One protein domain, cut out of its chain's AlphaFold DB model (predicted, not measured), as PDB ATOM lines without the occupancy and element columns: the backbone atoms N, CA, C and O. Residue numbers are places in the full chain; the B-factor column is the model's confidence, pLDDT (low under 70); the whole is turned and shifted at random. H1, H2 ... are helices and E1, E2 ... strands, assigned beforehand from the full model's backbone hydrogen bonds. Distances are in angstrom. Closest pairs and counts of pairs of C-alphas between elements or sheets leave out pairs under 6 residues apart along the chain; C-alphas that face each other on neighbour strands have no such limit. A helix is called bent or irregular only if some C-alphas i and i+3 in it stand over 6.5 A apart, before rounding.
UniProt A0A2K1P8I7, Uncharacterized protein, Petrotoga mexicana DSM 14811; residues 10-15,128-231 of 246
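This is residues 10 to 15 and 128 to 231 of the 246 residues of an uncharacterized protein of Petrotoga mexicana DSM 14811 (UniProt A0A2K1P8I7). A small sheet of three strands has the long helix H2 running over one face and H5 standing up from the opposite face, while the helical hairpin of H3 and H4 makes a separate lobe at the far end of H2. At the other end of H2, residues 140 to 148 stick out as a free turn. The printed part has 110 residues, with three named strands and five named helices in the order E1 E2 H1 H2 H3 H4 E3 H5; the sheet, in the order E2 E1 E3, is antiparallel, and the class is mixed, helices and strands. The whole is loose, with a radius of gyration of the C-alphas of 16.3 A, and spans 41 by 37 by 25 A.

Find C-alpha 10 at (-19.809, 30.914, 21.293); from there E1 runs over residues 10 to 15. After the cut, look for E2 at residues 133 to 138, 16.0 A long, and H1 at residues 139 to 142. H2 starts at C-alpha 146, at (-14.555, 31.190, 33.665), and runs 28.8 A to residue 165. H3, residues 167 to 182, is 21.3 A long, and H4 follows at residues 188 to 196. E3 takes residues 201 to 206, and H5, residues 207 to 220, runs 19.4 A to C-alpha 220 at (-18.696, 37.847, 0.528).

Begin with E1, the inner strand: N 12 and O 135 are 2.8 A apart across to E2, and N 205 and O 14 are 2.8 A apart across to E3. H2 is on the sheet, over E1 and E3, at a height of 9.3 A, and runs along the strands, at 9 degrees to E1 on the local plane; the closest C-alphas of H2 and E3, Asp 157 and Phe 204, are 5.5 A apart. On the opposite face, H5 stands up from the sheet, its line rising 50 degrees; its closest C-alpha to E1 is Val 207, 4.4 A from that of Gly 13. H5 is only just irregular: C-alphas 212 and 215 are 7.0 A apart. H3 and H4 touch as a helical hairpin, opposite ways at a steep tilt of 43 degrees, with the C-alphas of Gly 171 and Ser 188 closest at 4.0 A. H2 and H3 are close but not clearly touching, Ala 163 and Val 170 having the closest C-alphas, 5.9 A apart. H1 is not on the sheet. Each O i to N i+4 pair is within hydrogen-bond range in H2, H3 and H4; H5 has 6 of 10, and H1 is too short for one.

The two C-alphas farthest apart, those of Gly 144 and Ser 197, are 41.5 A apart. Residues 16 to 127 are not printed, and C-alphas 15 and 128 are 14.7 A apart across this cut, which lies in the link from E1 to E2. The links that are printed whole are tight. The mean pLDDT of the printed part is 93.9, and no printed residue is under 70.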
ATOM      1  N   ARG A  10     -20.343  29.557  21.421       91.81
ATOM      2  CA  ARG A  10     -19.809  30.914  21.293       91.81
ATOM      3  C   ARG A  10     -18.416  30.881  20.680       91.81
ATOM      4  O   ARG A  10     -17.611  30.024  21.043       91.81
ATOM      5  N   LEU A  11     -18.149  31.794  19.754       94.06
ATOM      6  CA  LEU A  11     -16.838  32.006  19.155       94.06
ATOM      7  C   LEU A  11     -15.957  32.762  20.147       94.06
ATOM      8  O   LEU A  11     -16.293  33.877  20.535       94.06
ATOM      9  N   VAL A  12     -14.834  32.161  20.518       95.94
ATOM     10  CA  VAL A  12     -13.821  32.768  21.391       95.94
ATOM     11  C   VAL A  12     -12.799  33.564  20.586       95.94
ATOM     12  O   VAL A  12     -12.357  34.623  21.009       95.94
ATOM     13  N   GLY A  13     -12.447  33.072  19.402       95.94
ATOM     14  CA  GLY A  13     -11.483  33.716  18.519       95.94
ATOM     15  C   GLY A  13     -11.216  32.879  17.275       95.94
ATOM     16  O   GLY A  13     -11.735  31.769  17.133       95.94
ATOM     17  N   VAL A  14     -10.408  33.406  16.364       96.62
ATOM     18  CA  VAL A  14      -9.989  32.733  15.126       96.62
ATOM     19  C   VAL A  14      -8.508  32.426  15.212       96.62
ATOM     20  O   VAL A  14      -7.737  33.289  15.599       96.62
ATOM     21  N   TYR A  15      -8.121  31.205  14.844       97.31
ATOM     22  CA  TYR A  15      -6.734  30.747  14.926       97.31
ATOM     23  C   TYR A  15      -6.151  30.267  13.602       97.31
ATOM     24  O   TYR A  15      -4.938  30.249  13.461       97.31
ATOM     25  N   GLU A 128      -3.676  38.365   2.612       81.94
ATOM     26  CA  GLU A 128      -4.278  37.176   1.969       81.94
ATOM     27  C   GLU A 128      -5.005  36.247   2.959       81.94
ATOM     28  O   GLU A 128      -5.567  35.205   2.611       81.94
ATOM     29  N   GLU A 129      -4.961  36.623   4.226       90.62
ATOM     30  CA  GLU A 129      -5.517  35.924   5.361       90.62
ATOM     31  C   GLU A 129      -7.024  36.115   5.445       90.62
ATOM     32  O   GLU A 129      -7.516  37.234   5.337       90.62
ATOM     33  N   ILE A 130      -7.751  35.035   5.719       93.56
ATOM     34  CA  ILE A 130      -9.192  35.046   5.991       93.56
ATOM     35  C   ILE A 130      -9.491  34.130   7.181       93.56
ATOM     36  O   ILE A 130      -8.759  33.172   7.404       93.56
ATOM     37  N   PRO A 131     -10.559  34.369   7.951       93.94
ATOM     38  CA  PRO A 131     -10.913  33.521   9.084       93.94
ATOM     39  C   PRO A 131     -11.391  32.146   8.596       93.94
ATOM     40  O   PRO A 131     -12.475  32.020   8.033       93.94
ATOM     41  N   ILE A 132     -10.587  31.097   8.795       93.81
ATOM     42  CA  ILE A 132     -10.904  29.724   8.354       93.81
ATOM     43  C   ILE A 132     -11.313  28.838   9.532       93.81
ATOM     44  O   ILE A 132     -12.250  28.046   9.415       93.81
ATOM     45  N   GLY A 133     -10.594  28.943  10.652       93.81
ATOM     46  CA  GLY A 133     -10.757  28.085  11.827       93.81
ATOM     47  C   GLY A 133     -10.941  28.905  13.096       93.81
ATOM     48  O   GLY A 133     -10.110  29.757  13.400       93.81
ATOM     49  N   GLY A 134     -12.025  28.636  13.825       95.06
ATOM     50  CA  GLY A 134     -12.368  29.312  15.076       95.06
ATOM     51  C   GLY A 134     -12.256  28.393  16.288       95.06
ATOM     52  O   GLY A 134     -12.541  27.198  16.185       95.06
ATOM     53  N   LEU A 135     -11.869  28.959  17.429       96.19
ATOM     54  CA  LEU A 135     -12.024  28.326  18.733       96.19
ATOM     55  C   LEU A 135     -13.436  28.614  19.247       96.19
ATOM     56  O   LEU A 135     -13.848  29.771  19.342       96.19
ATOM     57  N   TRP A 136     -14.170  27.559  19.589       94.69
ATOM     58  CA  TRP A 136     -15.550  27.650  20.058       94.69
ATOM     59  C   TRP A 136     -15.686  27.021  21.437       94.69
ATOM     60  O   TRP A 136     -15.094  25.978  21.715       94.69
ATOM     61  N   VAL A 137     -16.533  27.614  22.270       93.12
ATOM     62  CA  VAL A 137     -16.983  27.021  23.533       93.12
ATOM     63  C   VAL A 137     -18.418  26.549  23.405       93.12
ATOM     64  O   VAL A 137     -19.198  27.119  22.645       93.12
ATOM     65  N   VAL A 138     -18.772  25.526  24.181       91.75
ATOM     66  CA  VAL A 138     -20.167  25.144  24.423       91.75
ATOM     67  C   VAL A 138     -20.578  25.758  25.757       91.75
ATOM     68  O   VAL A 138     -20.004  25.391  26.782       91.75
ATOM     69  N   VAL A 139     -21.548  26.674  25.755       89.06
ATOM     70  CA  VAL A 139     -21.934  27.505  26.913       89.06
ATOM     71  C   VAL A 139     -22.217  26.650  28.153       89.06
ATOM     72  O   VAL A 139     -21.631  26.874  29.207       89.06
ATOM     73  N   SER A 140     -23.010  25.585  28.005       88.69
ATOM     74  CA  SER A 140     -23.360  24.677  29.108       88.69
ATOM     75  C   SER A 140     -22.165  23.951  29.737       88.69
ATOM     76  O   SER A 140     -22.273  23.408  30.830       88.69
ATOM     77  N   ASN A 141     -21.023  23.881  29.047       90.56
ATOM     78  CA  ASN A 141     -19.838  23.190  29.553       90.56
ATOM     79  C   ASN A 141     -18.918  24.109  30.363       90.56
ATOM     80  O   ASN A 141     -18.057  23.593  31.090       90.56
ATOM     81  N   ILE A 142     -19.089  25.427  30.233       89.94
ATOM     82  CA  ILE A 142     -18.189  26.443  30.788       89.94
ATOM     83  C   ILE A 142     -18.799  27.278  31.920       89.94
ATOM     84  O   ILE A 142     -18.064  28.019  32.564       89.94
ATOM     85  N   GLU A 143     -20.094  27.130  32.192       88.75
ATOM     86  CA  GLU A 143     -20.781  27.806  33.298       88.75
ATOM     87  C   GLU A 143     -20.068  27.558  34.643       88.75
ATOM     88  O   GLU A 143     -19.813  26.406  35.023       88.75
ATOM     89  N   GLY A 144     -19.686  28.640  35.336       90.25
ATOM     90  CA  GLY A 144     -18.956  28.599  36.608       90.25
ATOM     91  C   GLY A 144     -17.489  28.167  36.492       90.25
ATOM     92  O   GLY A 144     -16.867  27.796  37.493       90.25
ATOM     93  N   LYS A 145     -16.931  28.138  35.273       92.94
ATOM     94  CA  LYS A 145     -15.549  27.714  34.977       92.94
ATOM     95  C   LYS A 145     -14.750  28.789  34.245       92.94
ATOM     96  O   LYS A 145     -13.789  28.464  33.552       92.94
ATOM     97  N   GLU A 146     -15.096  30.055  34.420       89.56
ATOM     98  CA  GLU A 146     -14.555  31.190  33.665       89.56
ATOM     99  C   GLU A 146     -13.024  31.238  33.755       89.56
ATOM    100  O   GLU A 146     -12.338  31.215  32.739       89.56
ATOM    101  N   LYS A 147     -12.468  31.095  34.966       91.94
ATOM    102  CA  LYS A 147     -11.008  31.022  35.182       91.94
ATOM    103  C   LYS A 147     -10.324  29.843  34.488       91.94
ATOM    104  O   LYS A 147      -9.126  29.890  34.223       91.94
ATOM    105  N   ALA A 148     -11.032  28.730  34.295       94.25
ATOM    106  CA  ALA A 148     -10.484  27.580  33.579       94.25
ATOM    107  C   ALA A 148     -10.528  27.807  32.063       94.25
ATOM    108  O   ALA A 148      -9.618  27.359  31.370       94.25
ATOM    109  N   VAL A 149     -11.551  28.512  31.570       93.62
ATOM    110  CA  VAL A 149     -11.645  28.938  30.170       93.62
ATOM    111  C   VAL A 149     -10.546  29.943  29.843       93.62
ATOM    112  O   VAL A 149      -9.823  29.705  28.887       93.62
ATOM    113  N   GLU A 150     -10.352  30.979  30.662       93.50
ATOM    114  CA  GLU A 150      -9.263  31.962  30.504       93.50
ATOM    115  C   GLU A 150      -7.903  31.265  30.380       93.50
ATOM    116  O   GLU A 150      -7.220  31.397  29.372       93.50
ATOM    117  N   LYS A 151      -7.565  30.384  31.332       96.12
ATOM    118  CA  LYS A 151      -6.313  29.613  31.280       96.12
ATOM    119  C   LYS A 151      -6.186  28.715  30.052       96.12
ATOM    120  O   LYS A 151      -5.073  28.441  29.613       96.12
ATOM    121  N   PHE A 152      -7.298  28.174  29.554       96.56
ATOM    122  CA  PHE A 152      -7.280  27.376  28.334       96.56
ATOM    123  C   PHE A 152      -7.003  28.255  27.116       96.56
ATOM    124  O   PHE A 152      -6.239  27.836  26.254       96.56
ATOM    125  N   ILE A 153      -7.608  29.443  27.053       95.69
ATOM    126  CA  ILE A 153      -7.395  30.415  25.977       95.69
ATOM    127  C   ILE A 153      -5.930  30.851  25.956       95.69
ATOM    128  O   ILE A 153      -5.302  30.714  24.912       95.69
ATOM    129  N   ASP A 154      -5.363  31.229  27.105       96.31
ATOM    130  CA  ASP A 154      -3.944  31.598  27.229       96.31
ATOM    131  C   ASP A 154      -3.026  30.470  26.725       96.31
ATOM    132  O   ASP A 154      -2.158  30.669  25.879       96.31
ATOM    133  N   ALA A 155      -3.254  29.239  27.197       98.00
ATOM    134  CA  ALA A 155      -2.456  28.086  26.784       98.00
ATOM    135  C   ALA A 155      -2.651  27.730  25.299       98.00
ATOM    136  O   ALA A 155      -1.748  27.184  24.660       98.00
ATOM    137  N   PHE A 156      -3.839  27.988  24.749       97.31
ATOM    138  CA  PHE A 156      -4.139  27.772  23.341       97.31
ATOM    139  C   PHE A 156      -3.426  28.801  22.461       97.31
ATOM    140  O   PHE A 156      -2.877  28.420  21.426       97.31
ATOM    141  N   ASP A 157      -3.393  30.067  22.876       96.38
ATOM    142  CA  ASP A 157      -2.629  31.117  22.207       96.38
ATOM    143  C   ASP A 157      -1.133  30.773  22.190       96.38
ATOM    144  O   ASP A 157      -0.547  30.594  21.120       96.38
ATOM    145  N   GLU A 158      -0.552  30.487  23.364       97.69
ATOM    146  CA  GLU A 158       0.845  30.053  23.499       97.69
ATOM    147  C   GLU A 158       1.179  28.854  22.593       97.69
ATOM    148  O   GLU A 158       2.264  28.785  22.006       97.69
ATOM    149  N   ALA A 159       0.251  27.903  22.444       96.81
ATOM    150  CA  ALA A 159       0.432  26.742  21.579       96.81
ATOM    151  C   ALA A 159       0.429  27.092  20.080       96.81
ATOM    152  O   ALA A 159       1.215  26.505  19.330       96.81
ATOM    153  N   ASN A 160      -0.419  28.026  19.626       96.81
ATOM    154  CA  ASN A 160      -0.400  28.509  18.236       96.81
ATOM    155  C   ASN A 160       0.917  29.230  17.944       96.81
ATOM    156  O   ASN A 160       1.575  28.964  16.934       96.81
ATOM    157  N   ASP A 161       1.337  30.068  18.883       96.81
ATOM    158  CA  ASP A 161       2.559  30.851  18.804       96.81
ATOM    159  C   ASP A 161       3.806  29.952  18.746       96.81
ATOM    160  O   ASP A 161       4.697  30.112  17.900       96.81
ATOM    161  N   TYR A 162       3.842  28.926  19.602       97.94
ATOM    162  CA  TYR A 162       4.876  27.899  19.587       97.94
ATOM    163  C   TYR A 162       4.864  27.108  18.275       97.94
ATOM    164  O   TYR A 162       5.929  26.828  17.719       97.94
ATOM    165  N   ALA A 163       3.681  26.780  17.741       96.56
ATOM    166  CA  ALA A 163       3.561  26.003  16.513       96.56
ATOM    167  C   ALA A 163       4.257  26.670  15.321       96.56
ATOM    168  O   ALA A 163       5.010  26.013  14.598       96.56
ATOM    169  N   ILE A 164       4.061  27.980  15.161       95.88
ATOM    170  CA  ILE A 164       4.678  28.758  14.083       95.88
ATOM    171  C   ILE A 164       6.182  28.961  14.302       95.88
ATOM    172  O   ILE A 164       6.949  28.937  13.338       95.88
ATOM    173  N   LYS A 165       6.630  29.118  15.553       97.25
ATOM    174  CA  LYS A 165       8.049  29.334  15.892       97.25
ATOM    175  C   LYS A 165       8.886  28.045  15.861       97.25
ATOM    176  O   LYS A 165      10.095  28.119  15.647       97.25
ATOM    177  N   HIS A 166       8.262  26.873  16.027       98.25
ATOM    178  CA  HIS A 166       8.936  25.569  16.150       98.25
ATOM    179  C   HIS A 166       8.403  24.490  15.178       98.25
ATOM    180  O   HIS A 166       8.067  23.377  15.597       98.25
ATOM    181  N   PRO A 167       8.363  24.745  13.856       97.81
ATOM    182  CA  PRO A 167       7.665  23.888  12.890       97.81
ATOM    183  C   PRO A 167       8.179  22.443  12.828       97.81
ATOM    184  O   PRO A 167       7.389  21.509  12.679       97.81
ATOM    185  N   GLN A 168       9.489  22.228  12.981       98.19
ATOM    186  CA  GLN A 168      10.075  20.883  12.976       98.19
ATOM    187  C   GLN A 168       9.665  20.076  14.221       98.19
ATOM    188  O   GLN A 168       9.324  18.893  14.129       98.19
ATOM    189  N   GLU A 169       9.694  20.704  15.398       98.12
ATOM    190  CA  GLU A 169       9.290  20.068  16.656       98.12
ATOM    191  C   GLU A 169       7.800  19.724  16.623       98.12
ATOM    192  O   GLU A 169       7.411  18.605  16.965       98.12
ATOM    193  N   VAL A 170       6.981  20.639  16.103       97.19
ATOM    194  CA  VAL A 170       5.531  20.475  15.945       97.19
ATOM    195  C   VAL A 170       5.190  19.380  14.945       97.19
ATOM    196  O   VAL A 170       4.304  18.569  15.218       97.19
ATOM    197  N   GLY A 171       5.915  19.269  13.830       97.50
ATOM    198  CA  GLY A 171       5.748  18.150  12.904       97.50
ATOM    199  C   GLY A 171       6.044  16.803  13.563       97.50
ATOM    200  O   GLY A 171       5.267  15.850  13.431       97.50
ATOM    201  N   ASN A 172       7.122  16.728  14.349       97.44
ATOM    202  CA  ASN A 172       7.488  15.511  15.074       97.44
ATOM    203  C   ASN A 172       6.455  15.157  16.149       97.44
ATOM    204  O   ASN A 172       6.090  13.986  16.292       97.44
ATOM    205  N   PHE A 173       5.976  16.154  16.895       95.88
ATOM    206  CA  PHE A 173       4.933  15.980  17.897       95.88
ATOM    207  C   PHE A 173       3.621  15.513  17.259       95.88
ATOM    208  O   PHE A 173       3.064  14.499  17.676       95.88
ATOM    209  N   THR A 174       3.196  16.164  16.175       95.00
ATOM    210  CA  THR A 174       1.996  15.801  15.411       95.00
ATOM    211  C   THR A 174       2.060  14.352  14.944       95.00
ATOM    212  O   THR A 174       1.116  13.598  15.161       95.00
ATOM    213  N   SER A 175       3.186  13.918  14.370       95.31
ATOM    214  CA  SER A 175       3.363  12.534  13.913       95.31
ATOM    215  C   SER A 175       3.222  11.517  15.057       95.31
ATOM    216  O   SER A 175       2.513  10.515  14.920       95.31
ATOM    217  N   LYS A 176       3.827  11.804  16.220       95.75
ATOM    218  CA  LYS A 176       3.703  10.971  17.430       95.75
ATOM    219  C   LYS A 176       2.257  10.897  17.923       95.75
ATOM    220  O   LYS A 176       1.764   9.797  18.169       95.75
ATOM    221  N   CYS A 177       1.571  12.034  18.032       94.38
ATOM    222  CA  CYS A 177       0.176  12.090  18.466       94.38
ATOM    223  C   CYS A 177      -0.752  11.362  17.492       94.38
ATOM    224  O   CYS A 177      -1.614  10.603  17.928       94.38
ATOM    225  N   PHE A 178      -0.543  11.517  16.182       93.31
ATOM    226  CA  PHE A 178      -1.332  10.808  15.178       93.31
ATOM    227  C   PHE A 178      -1.225   9.291  15.338       93.31
ATOM    228  O   PHE A 178      -2.237   8.585  15.346       93.31
ATOM    229  N   LYS A 179      -0.006   8.792  15.562       93.81
ATOM    230  CA  LYS A 179       0.232   7.370  15.805       93.81
ATOM    231  C   LYS A 179      -0.431   6.896  17.094       93.81
ATOM    232  O   LYS A 179      -1.053   5.839  17.100       93.81
ATOM    233  N   GLN A 180      -0.314   7.676  18.166       95.69
ATOM    234  CA  GLN A 180      -0.863   7.332  19.476       95.69
ATOM    235  C   GLN A 180      -2.396   7.292  19.483       95.69
ATOM    236  O   GLN A 180      -2.969   6.358  20.037       95.69
ATOM    237  N   TYR A 181      -3.056   8.291  18.895       94.06
ATOM    238  CA  TYR A 181      -4.508   8.461  19.015       94.06
ATOM    239  C   TYR A 181      -5.302   7.863  17.853       94.06
ATOM    240  O   TYR A 181      -6.446   7.462  18.047       94.06
ATOM    241  N   PHE A 182      -4.705   7.765  16.661       91.00
ATOM    242  CA  PHE A 182      -5.394   7.288  15.455       91.00
ATOM    243  C   PHE A 182      -4.764   6.033  14.844       91.00
ATOM    244  O   PHE A 182      -5.282   5.513  13.858       91.00
ATOM    245  N   GLY A 183      -3.643   5.541  15.387       91.44
ATOM    246  CA  GLY A 183      -2.946   4.369  14.850       91.44
ATOM    247  C   GLY A 183      -2.351   4.584  13.452       91.44
ATOM    248  O   GLY A 183      -2.000   3.614  12.785       91.44
ATOM    249  N   ALA A 184      -2.242   5.836  13.003       87.88
ATOM    250  CA  ALA A 184      -1.757   6.207  11.679       87.88
ATOM    251  C   ALA A 184      -0.574   7.169  11.795       87.88
ATOM    252  O   ALA A 184      -0.527   7.993  12.702       87.88
ATOM    253  N   GLU A 185       0.375   7.097  10.865       88.31
ATOM    254  CA  GLU A 185       1.484   8.051  10.816       88.31
ATOM    255  C   GLU A 185       1.143   9.215   9.883       88.31
ATOM    256  O   GLU A 185       0.817   9.024   8.710       88.31
ATOM    257  N   PHE A 186       1.236  10.437  10.409       94.00
ATOM    258  CA  PHE A 186       1.218  11.648   9.596       94.00
ATOM    259  C   PHE A 186       2.662  12.099   9.329       94.00
ATOM    260  O   PHE A 186       3.454  12.125  10.278       94.00
ATOM    261  N   PRO A 187       3.050  12.446   8.086       96.50
ATOM    262  CA  PRO A 187       4.426  12.841   7.804       96.50
ATOM    263  C   PRO A 187       4.796  14.136   8.534       96.50
ATOM    264  O   PRO A 187       4.265  15.196   8.216       96.50
ATOM    265  N   SER A 188       5.748  14.057   9.471       97.69
ATOM    266  CA  SER A 188       6.270  15.222  10.210       97.69
ATOM    267  C   SER A 188       6.689  16.352   9.262       97.69
ATOM    268  O   SER A 188       6.285  17.501   9.432       97.69
ATOM    269  N   LYS A 189       7.380  15.991   8.172       98.12
ATOM    270  CA  LYS A 189       7.846  16.942   7.161       98.12
ATOM    271  C   LYS A 189       6.711  17.697   6.459       98.12
ATOM    272  O   LYS A 189       6.888  18.857   6.123       98.12
ATOM    273  N   ALA A 190       5.535  17.086   6.285       98.00
ATOM    274  CA  ALA A 190       4.386  17.775   5.692       98.00
ATOM    275  C   ALA A 190       3.882  18.914   6.588       98.00
ATOM    276  O   ALA A 190       3.524  19.977   6.092       98.00
ATOM    277  N   VAL A 191       3.873  18.699   7.906       98.12
ATOM    278  CA  VAL A 191       3.492  19.728   8.883       98.12
ATOM    279  C   VAL A 191       4.529  20.846   8.888       98.12
ATOM    280  O   VAL A 191       4.166  22.009   8.732       98.12
ATOM    281  N   GLU A 192       5.811  20.489   8.978       98.44
ATOM    282  CA  GLU A 192       6.923  21.444   8.935       98.44
ATOM    283  C   GLU A 192       6.870  22.315   7.669       98.44
ATOM    284  O   GLU A 192       6.894  23.540   7.767       98.44
ATOM    285  N   ASP A 193       6.733  21.699   6.490       98.12
ATOM    286  CA  ASP A 193       6.688  22.403   5.204       98.12
ATOM    287  C   ASP A 193       5.455  23.304   5.078       98.12
ATOM    288  O   ASP A 193       5.547  24.390   4.498       98.12
ATOM    289  N   SER A 194       4.310  22.894   5.631       98.25
ATOM    290  CA  SER A 194       3.094  23.713   5.608       98.25
ATOM    291  C   SER A 194       3.268  25.027   6.376       98.25
ATOM    292  O   SER A 194       2.879  26.080   5.874       98.25
ATOM    293  N   ILE A 195       3.932  24.982   7.534       98.00
ATOM    294  CA  ILE A 195       4.198  26.152   8.380       98.00
ATOM    295  C   ILE A 195       5.325  26.997   7.775       98.00
ATOM    296  O   ILE A 195       5.157  28.192   7.550       98.00
ATOM    297  N   MET A 196       6.462  26.376   7.437       97.81
ATOM    298  CA  MET A 196       7.648  27.071   6.911       97.81
ATOM    299  C   MET A 196       7.396  27.780   5.579       97.81
ATOM    300  O   MET A 196       8.047  28.774   5.273       97.81
ATOM    301  N   SER A 197       6.467  27.270   4.770       96.69
ATOM    302  CA  SER A 197       6.079  27.914   3.514       96.69
ATOM    303  C   SER A 197       5.116  29.091   3.687       96.69
ATOM    304  O   SER A 197       4.814  29.757   2.700       96.69
ATOM    305  N   GLY A 198       4.598  29.324   4.898       95.75
ATOM    306  CA  GLY A 198       3.542  30.303   5.167       95.75
ATOM    307  C   GLY A 198       2.165  29.899   4.633       95.75
ATOM    308  O   GLY A 198       1.238  30.704   4.682       95.75
ATOM    309  N   ARG A 199       2.010  28.670   4.115       96.81
ATOM    310  CA  ARG A 199       0.723  28.170   3.610       96.81
ATOM    311  C   ARG A 199      -0.239  27.782   4.724       96.81
ATOM    312  O   ARG A 199      -1.450  27.890   4.558       96.81
ATOM    313  N   LEU A 200       0.291  27.356   5.866       97.56
ATOM    314  CA  LEU A 200      -0.457  27.254   7.108       97.56
ATOM    315  C   LEU A 200      -0.119  28.459   7.988       97.56
ATOM    316  O   LEU A 200       0.993  28.546   8.507       97.56
ATOM    317  N   LYS A 201      -1.083  29.365   8.174       95.44
ATOM    318  CA  LYS A 201      -0.952  30.484   9.113       95.44
ATOM    319  C   LYS A 201      -1.851  30.257  10.319       95.44
ATOM    320  O   LYS A 201      -3.080  30.284  10.191       95.44
ATOM    321  N   LEU A 202      -1.201  30.044  11.458       96.56
ATOM    322  CA  LEU A 202      -1.815  29.982  12.774       96.56
ATOM    323  C   LEU A 202      -1.509  31.277  13.519       96.56
ATOM    324  O   LEU A 202      -0.361  31.707  13.538       96.56
ATOM    325  N   ASP A 203      -2.539  31.905  14.061       94.88
ATOM    326  CA  ASP A 203      -2.446  33.159  14.811       94.88
ATOM    327  C   ASP A 203      -3.759  33.303  15.574       94.88
ATOM    328  O   ASP A 203      -4.806  33.471  14.944       94.88
ATOM    329  N   PHE A 204      -3.749  33.106  16.892       97.06
ATOM    330  CA  PHE A 204      -4.984  33.181  17.657       97.06
ATOM    331  C   PHE A 204      -5.318  34.643  17.939       97.06
ATOM    332  O   PHE A 204      -4.610  35.347  18.643       97.06
ATOM    333  N   ILE A 205      -6.425  35.094  17.359       94.62
ATOM    334  CA  ILE A 205      -6.943  36.442  17.543       94.62
ATOM    335  C   ILE A 205      -8.300  36.320  18.217       94.62
ATOM    336  O   ILE A 205      -9.209  35.651  17.706       94.62
ATOM    337  N   GLU A 206      -8.428  36.973  19.364       95.00
ATOM    338  CA  GLU A 206      -9.652  36.974  20.148       95.00
ATOM    339  C   GLU A 206     -10.819  37.630  19.412       95.00
ATOM    340  O   GLU A 206     -10.678  38.423  18.474       95.00
ATOM    341  N   VAL A 207     -12.023  37.267  19.843       93.75
ATOM    342  CA  VAL A 207     -13.260  37.669  19.186       93.75
ATOM    343  C   VAL A 207     -13.447  39.185  19.116       93.75
ATOM    344  O   VAL A 207     -14.031  39.649  18.142       93.75
ATOM    345  N   GLU A 208     -12.933  39.958  20.076       91.88
ATOM    346  CA  GLU A 208     -13.040  41.424  20.076       91.88
ATOM    347  C   GLU A 208     -12.391  42.052  18.834       91.88
ATOM    348  O   GLU A 208     -12.994  42.915  18.191       91.88
ATOM    349  N   ASP A 209     -11.228  41.539  18.432       91.69
ATOM    350  CA  ASP A 209     -10.470  42.017  17.273       91.69
ATOM    351  C   ASP A 209     -10.939  41.389  15.954       91.69
ATOM    352  O   ASP A 209     -10.819  41.982  14.879       91.69
ATOM    353  N   VAL A 210     -11.483  40.171  16.008       90.44
ATOM    354  CA  VAL A 210     -11.982  39.459  14.822       90.44
ATOM    355  C   VAL A 210     -13.365  39.949  14.410       90.44
ATOM    356  O   VAL A 210     -13.669  40.043  13.218       90.44
ATOM    357  N   LYS A 211     -14.226  40.250  15.379       91.25
ATOM    358  CA  LYS A 211     -15.635  40.588  15.169       91.25
ATOM    359  C   LYS A 211     -15.866  41.688  14.121       91.25
ATOM    360  O   LYS A 211     -16.740  41.474  13.280       91.25
ATOM    361  N   PRO A 212     -15.102  42.801  14.073       90.94
ATOM    362  CA  PRO A 212     -15.267  43.827  13.039       90.94
ATOM    363  C   PRO A 212     -15.083  43.317  11.601       90.94
ATOM    364  O   PRO A 212     -15.635  43.898  10.671       90.94
ATOM    365  N   LEU A 213     -14.333  42.225  11.410       90.06
ATOM    366  CA  LEU A 213     -14.043  41.629  10.101       90.06
ATOM    367  C   LEU A 213     -15.119  40.631   9.641       90.06
ATOM    368  O   LEU A 213     -15.203  40.307   8.457       90.06
ATOM    369  N   MET A 214     -15.929  40.103  10.564       91.00
ATOM    370  CA  MET A 214     -16.880  39.026  10.262       91.00
ATOM    371  C   MET A 214     -17.988  39.422   9.281       91.00
ATOM    372  O   MET A 214     -18.282  38.602   8.411       91.00
ATOM    373  N   PRO A 215     -18.598  40.625   9.356       91.81
ATOM    374  CA  PRO A 215     -19.674  41.000   8.443       91.81
ATOM    375  C   PRO A 215     -19.274  40.923   6.967       91.81
ATOM    376  O   PRO A 215     -19.896  40.180   6.212       91.81
ATOM    377  N   SER A 216     -18.196  41.605   6.567       92.75
ATOM    378  CA  SER A 216     -17.753  41.631   5.166       92.75
ATOM    379  C   SER A 216     -17.301  40.254   4.680       92.75
ATOM    380  O   SER A 216     -17.618  39.857   3.556       92.75
ATOM    381  N   TYR A 217     -16.625  39.486   5.540       93.00
ATOM    382  CA  TYR A 217     -16.249  38.107   5.242       93.00
ATOM    383  C   TYR A 217     -17.481  37.227   4.979       93.00
ATOM    384  O   TYR A 217     -17.564  36.576   3.937       93.00
ATOM    385  N   LEU A 218     -18.470  37.230   5.877       93.00
ATOM    386  CA  LEU A 218     -19.671  36.402   5.739       93.00
ATOM    387  C   LEU A 218     -20.528  36.826   4.541       93.00
ATOM    388  O   LEU A 218     -20.981  35.963   3.788       93.00
ATOM    389  N   GLU A 219     -20.687  38.131   4.313       93.50
ATOM    390  CA  GLU A 219     -21.401  38.666   3.149       93.50
ATOM    391  C   GLU A 219     -20.749  38.242   1.831       93.50
ATOM    392  O   GLU A 219     -21.454  37.809   0.917       93.50
ATOM    393  N   SER A 220     -19.414  38.280   1.738       92.25
ATOM    394  CA  SER A 220     -18.696  37.847   0.528       92.25
ATOM    395  C   SER A 220     -18.894  36.358   0.210       92.25
ATOM    396  O   SER A 220     -18.855  35.949  -0.951       92.25
ATOM    397  N   LEU A 221     -19.184  35.544   1.231       91.62
ATOM    398  CA  LEU A 221     -19.546  34.134   1.094       91.62
ATOM    399  C   LEU A 221     -21.049  33.906   0.872       91.62
ATOM    400  O   LEU A 221     -21.473  32.770   0.647       91.62
ATOM    401  N   GLY A 222     -21.867  34.960   0.923       90.75
ATOM    402  CA  GLY A 222     -23.324  34.868   0.861       90.75
ATOM    403  C   GLY A 222     -23.939  34.228   2.109       90.75
ATOM    404  O   GLY A 222     -25.023  33.644   2.034       90.75
ATOM    405  N   PHE A 223     -23.248  34.295   3.248       90.81
ATOM    406  CA  PHE A 223     -23.763  33.843   4.533       90.81
ATOM    407  C   PHE A 223     -24.418  34.991   5.303       90.81
ATOM    408  O   PHE A 223     -23.972  36.133   5.217       90.81
ATOM    409  N   PRO A 224     -25.483  34.705   6.069       90.06
ATOM    410  CA  PRO A 224     -26.082  35.711   6.929       90.06
ATOM    411  C   PRO A 224     -25.128  36.060   8.073       90.06
ATOM    412  O   PRO A 224     -24.413  35.197   8.592       90.06
ATOM    413  N   ILE A 225     -25.172  37.322   8.481       89.94
ATOM    414  CA  ILE A 225     -24.433  37.818   9.637       89.94
ATOM    415  C   ILE A 225     -25.179  37.360  10.902       89.94
ATOM    416  O   ILE A 225     -26.376  37.637  11.023       89.94
ATOM    417  N   PRO A 226     -24.526  36.615  11.810       84.50
ATOM    418  CA  PRO A 226     -25.130  36.194  13.068       84.50
ATOM    419  C   PRO A 226     -25.328  37.379  14.019       84.50
ATOM    420  O   PRO A 226     -24.680  38.417  13.885       84.50
ATOM    421  N   ASP A 227     -26.212  37.208  14.999       85.81
ATOM    422  CA  ASP A 227     -26.342  38.163  16.096       85.81
ATOM    423  C   ASP A 227     -25.110  38.163  17.021       85.81
ATOM    424  O   ASP A 227     -24.254  37.277  16.988       85.81
ATOM    425  N   GLU A 228     -25.045  39.177  17.883       86.19
ATOM    426  CA  GLU A 228     -24.008  39.348  18.909       86.19
ATOM    427  C   GLU A 228     -23.875  38.155  19.863       86.19
ATOM    428  O   GLU A 228     -22.815  37.941  20.453       86.19
ATOM    429  N   GLY A 229     -24.941  37.371  20.014       86.06
ATOM    430  CA  GLY A 229     -24.985  36.187  20.853       86.06
ATOM    431  C   GLY A 229     -24.131  35.041  20.327       86.06
ATOM    432  O   GLY A 229     -23.979  34.061  21.041       86.06
ATOM    433  N   ILE A 230     -23.533  35.127  19.136       88.00
ATOM    434  CA  ILE A 230     -22.537  34.143  18.690       88.00
ATOM    435  C   ILE A 230     -21.162  34.359  19.332       88.00
ATOM    436  O   ILE A 230     -20.352  33.435  19.349       88.00
ATOM    437  N   TYR A 231     -20.866  35.556  19.836       91.06
ATOM    438  CA  TYR A 231     -19.537  35.911  20.328       91.06
ATOM    439  C   TYR A 231     -19.410  35.615  21.819       91.06
ATOM    440  O   TYR A 231     -20.309  35.906  22.611       91.06
TER     441      TYR A 231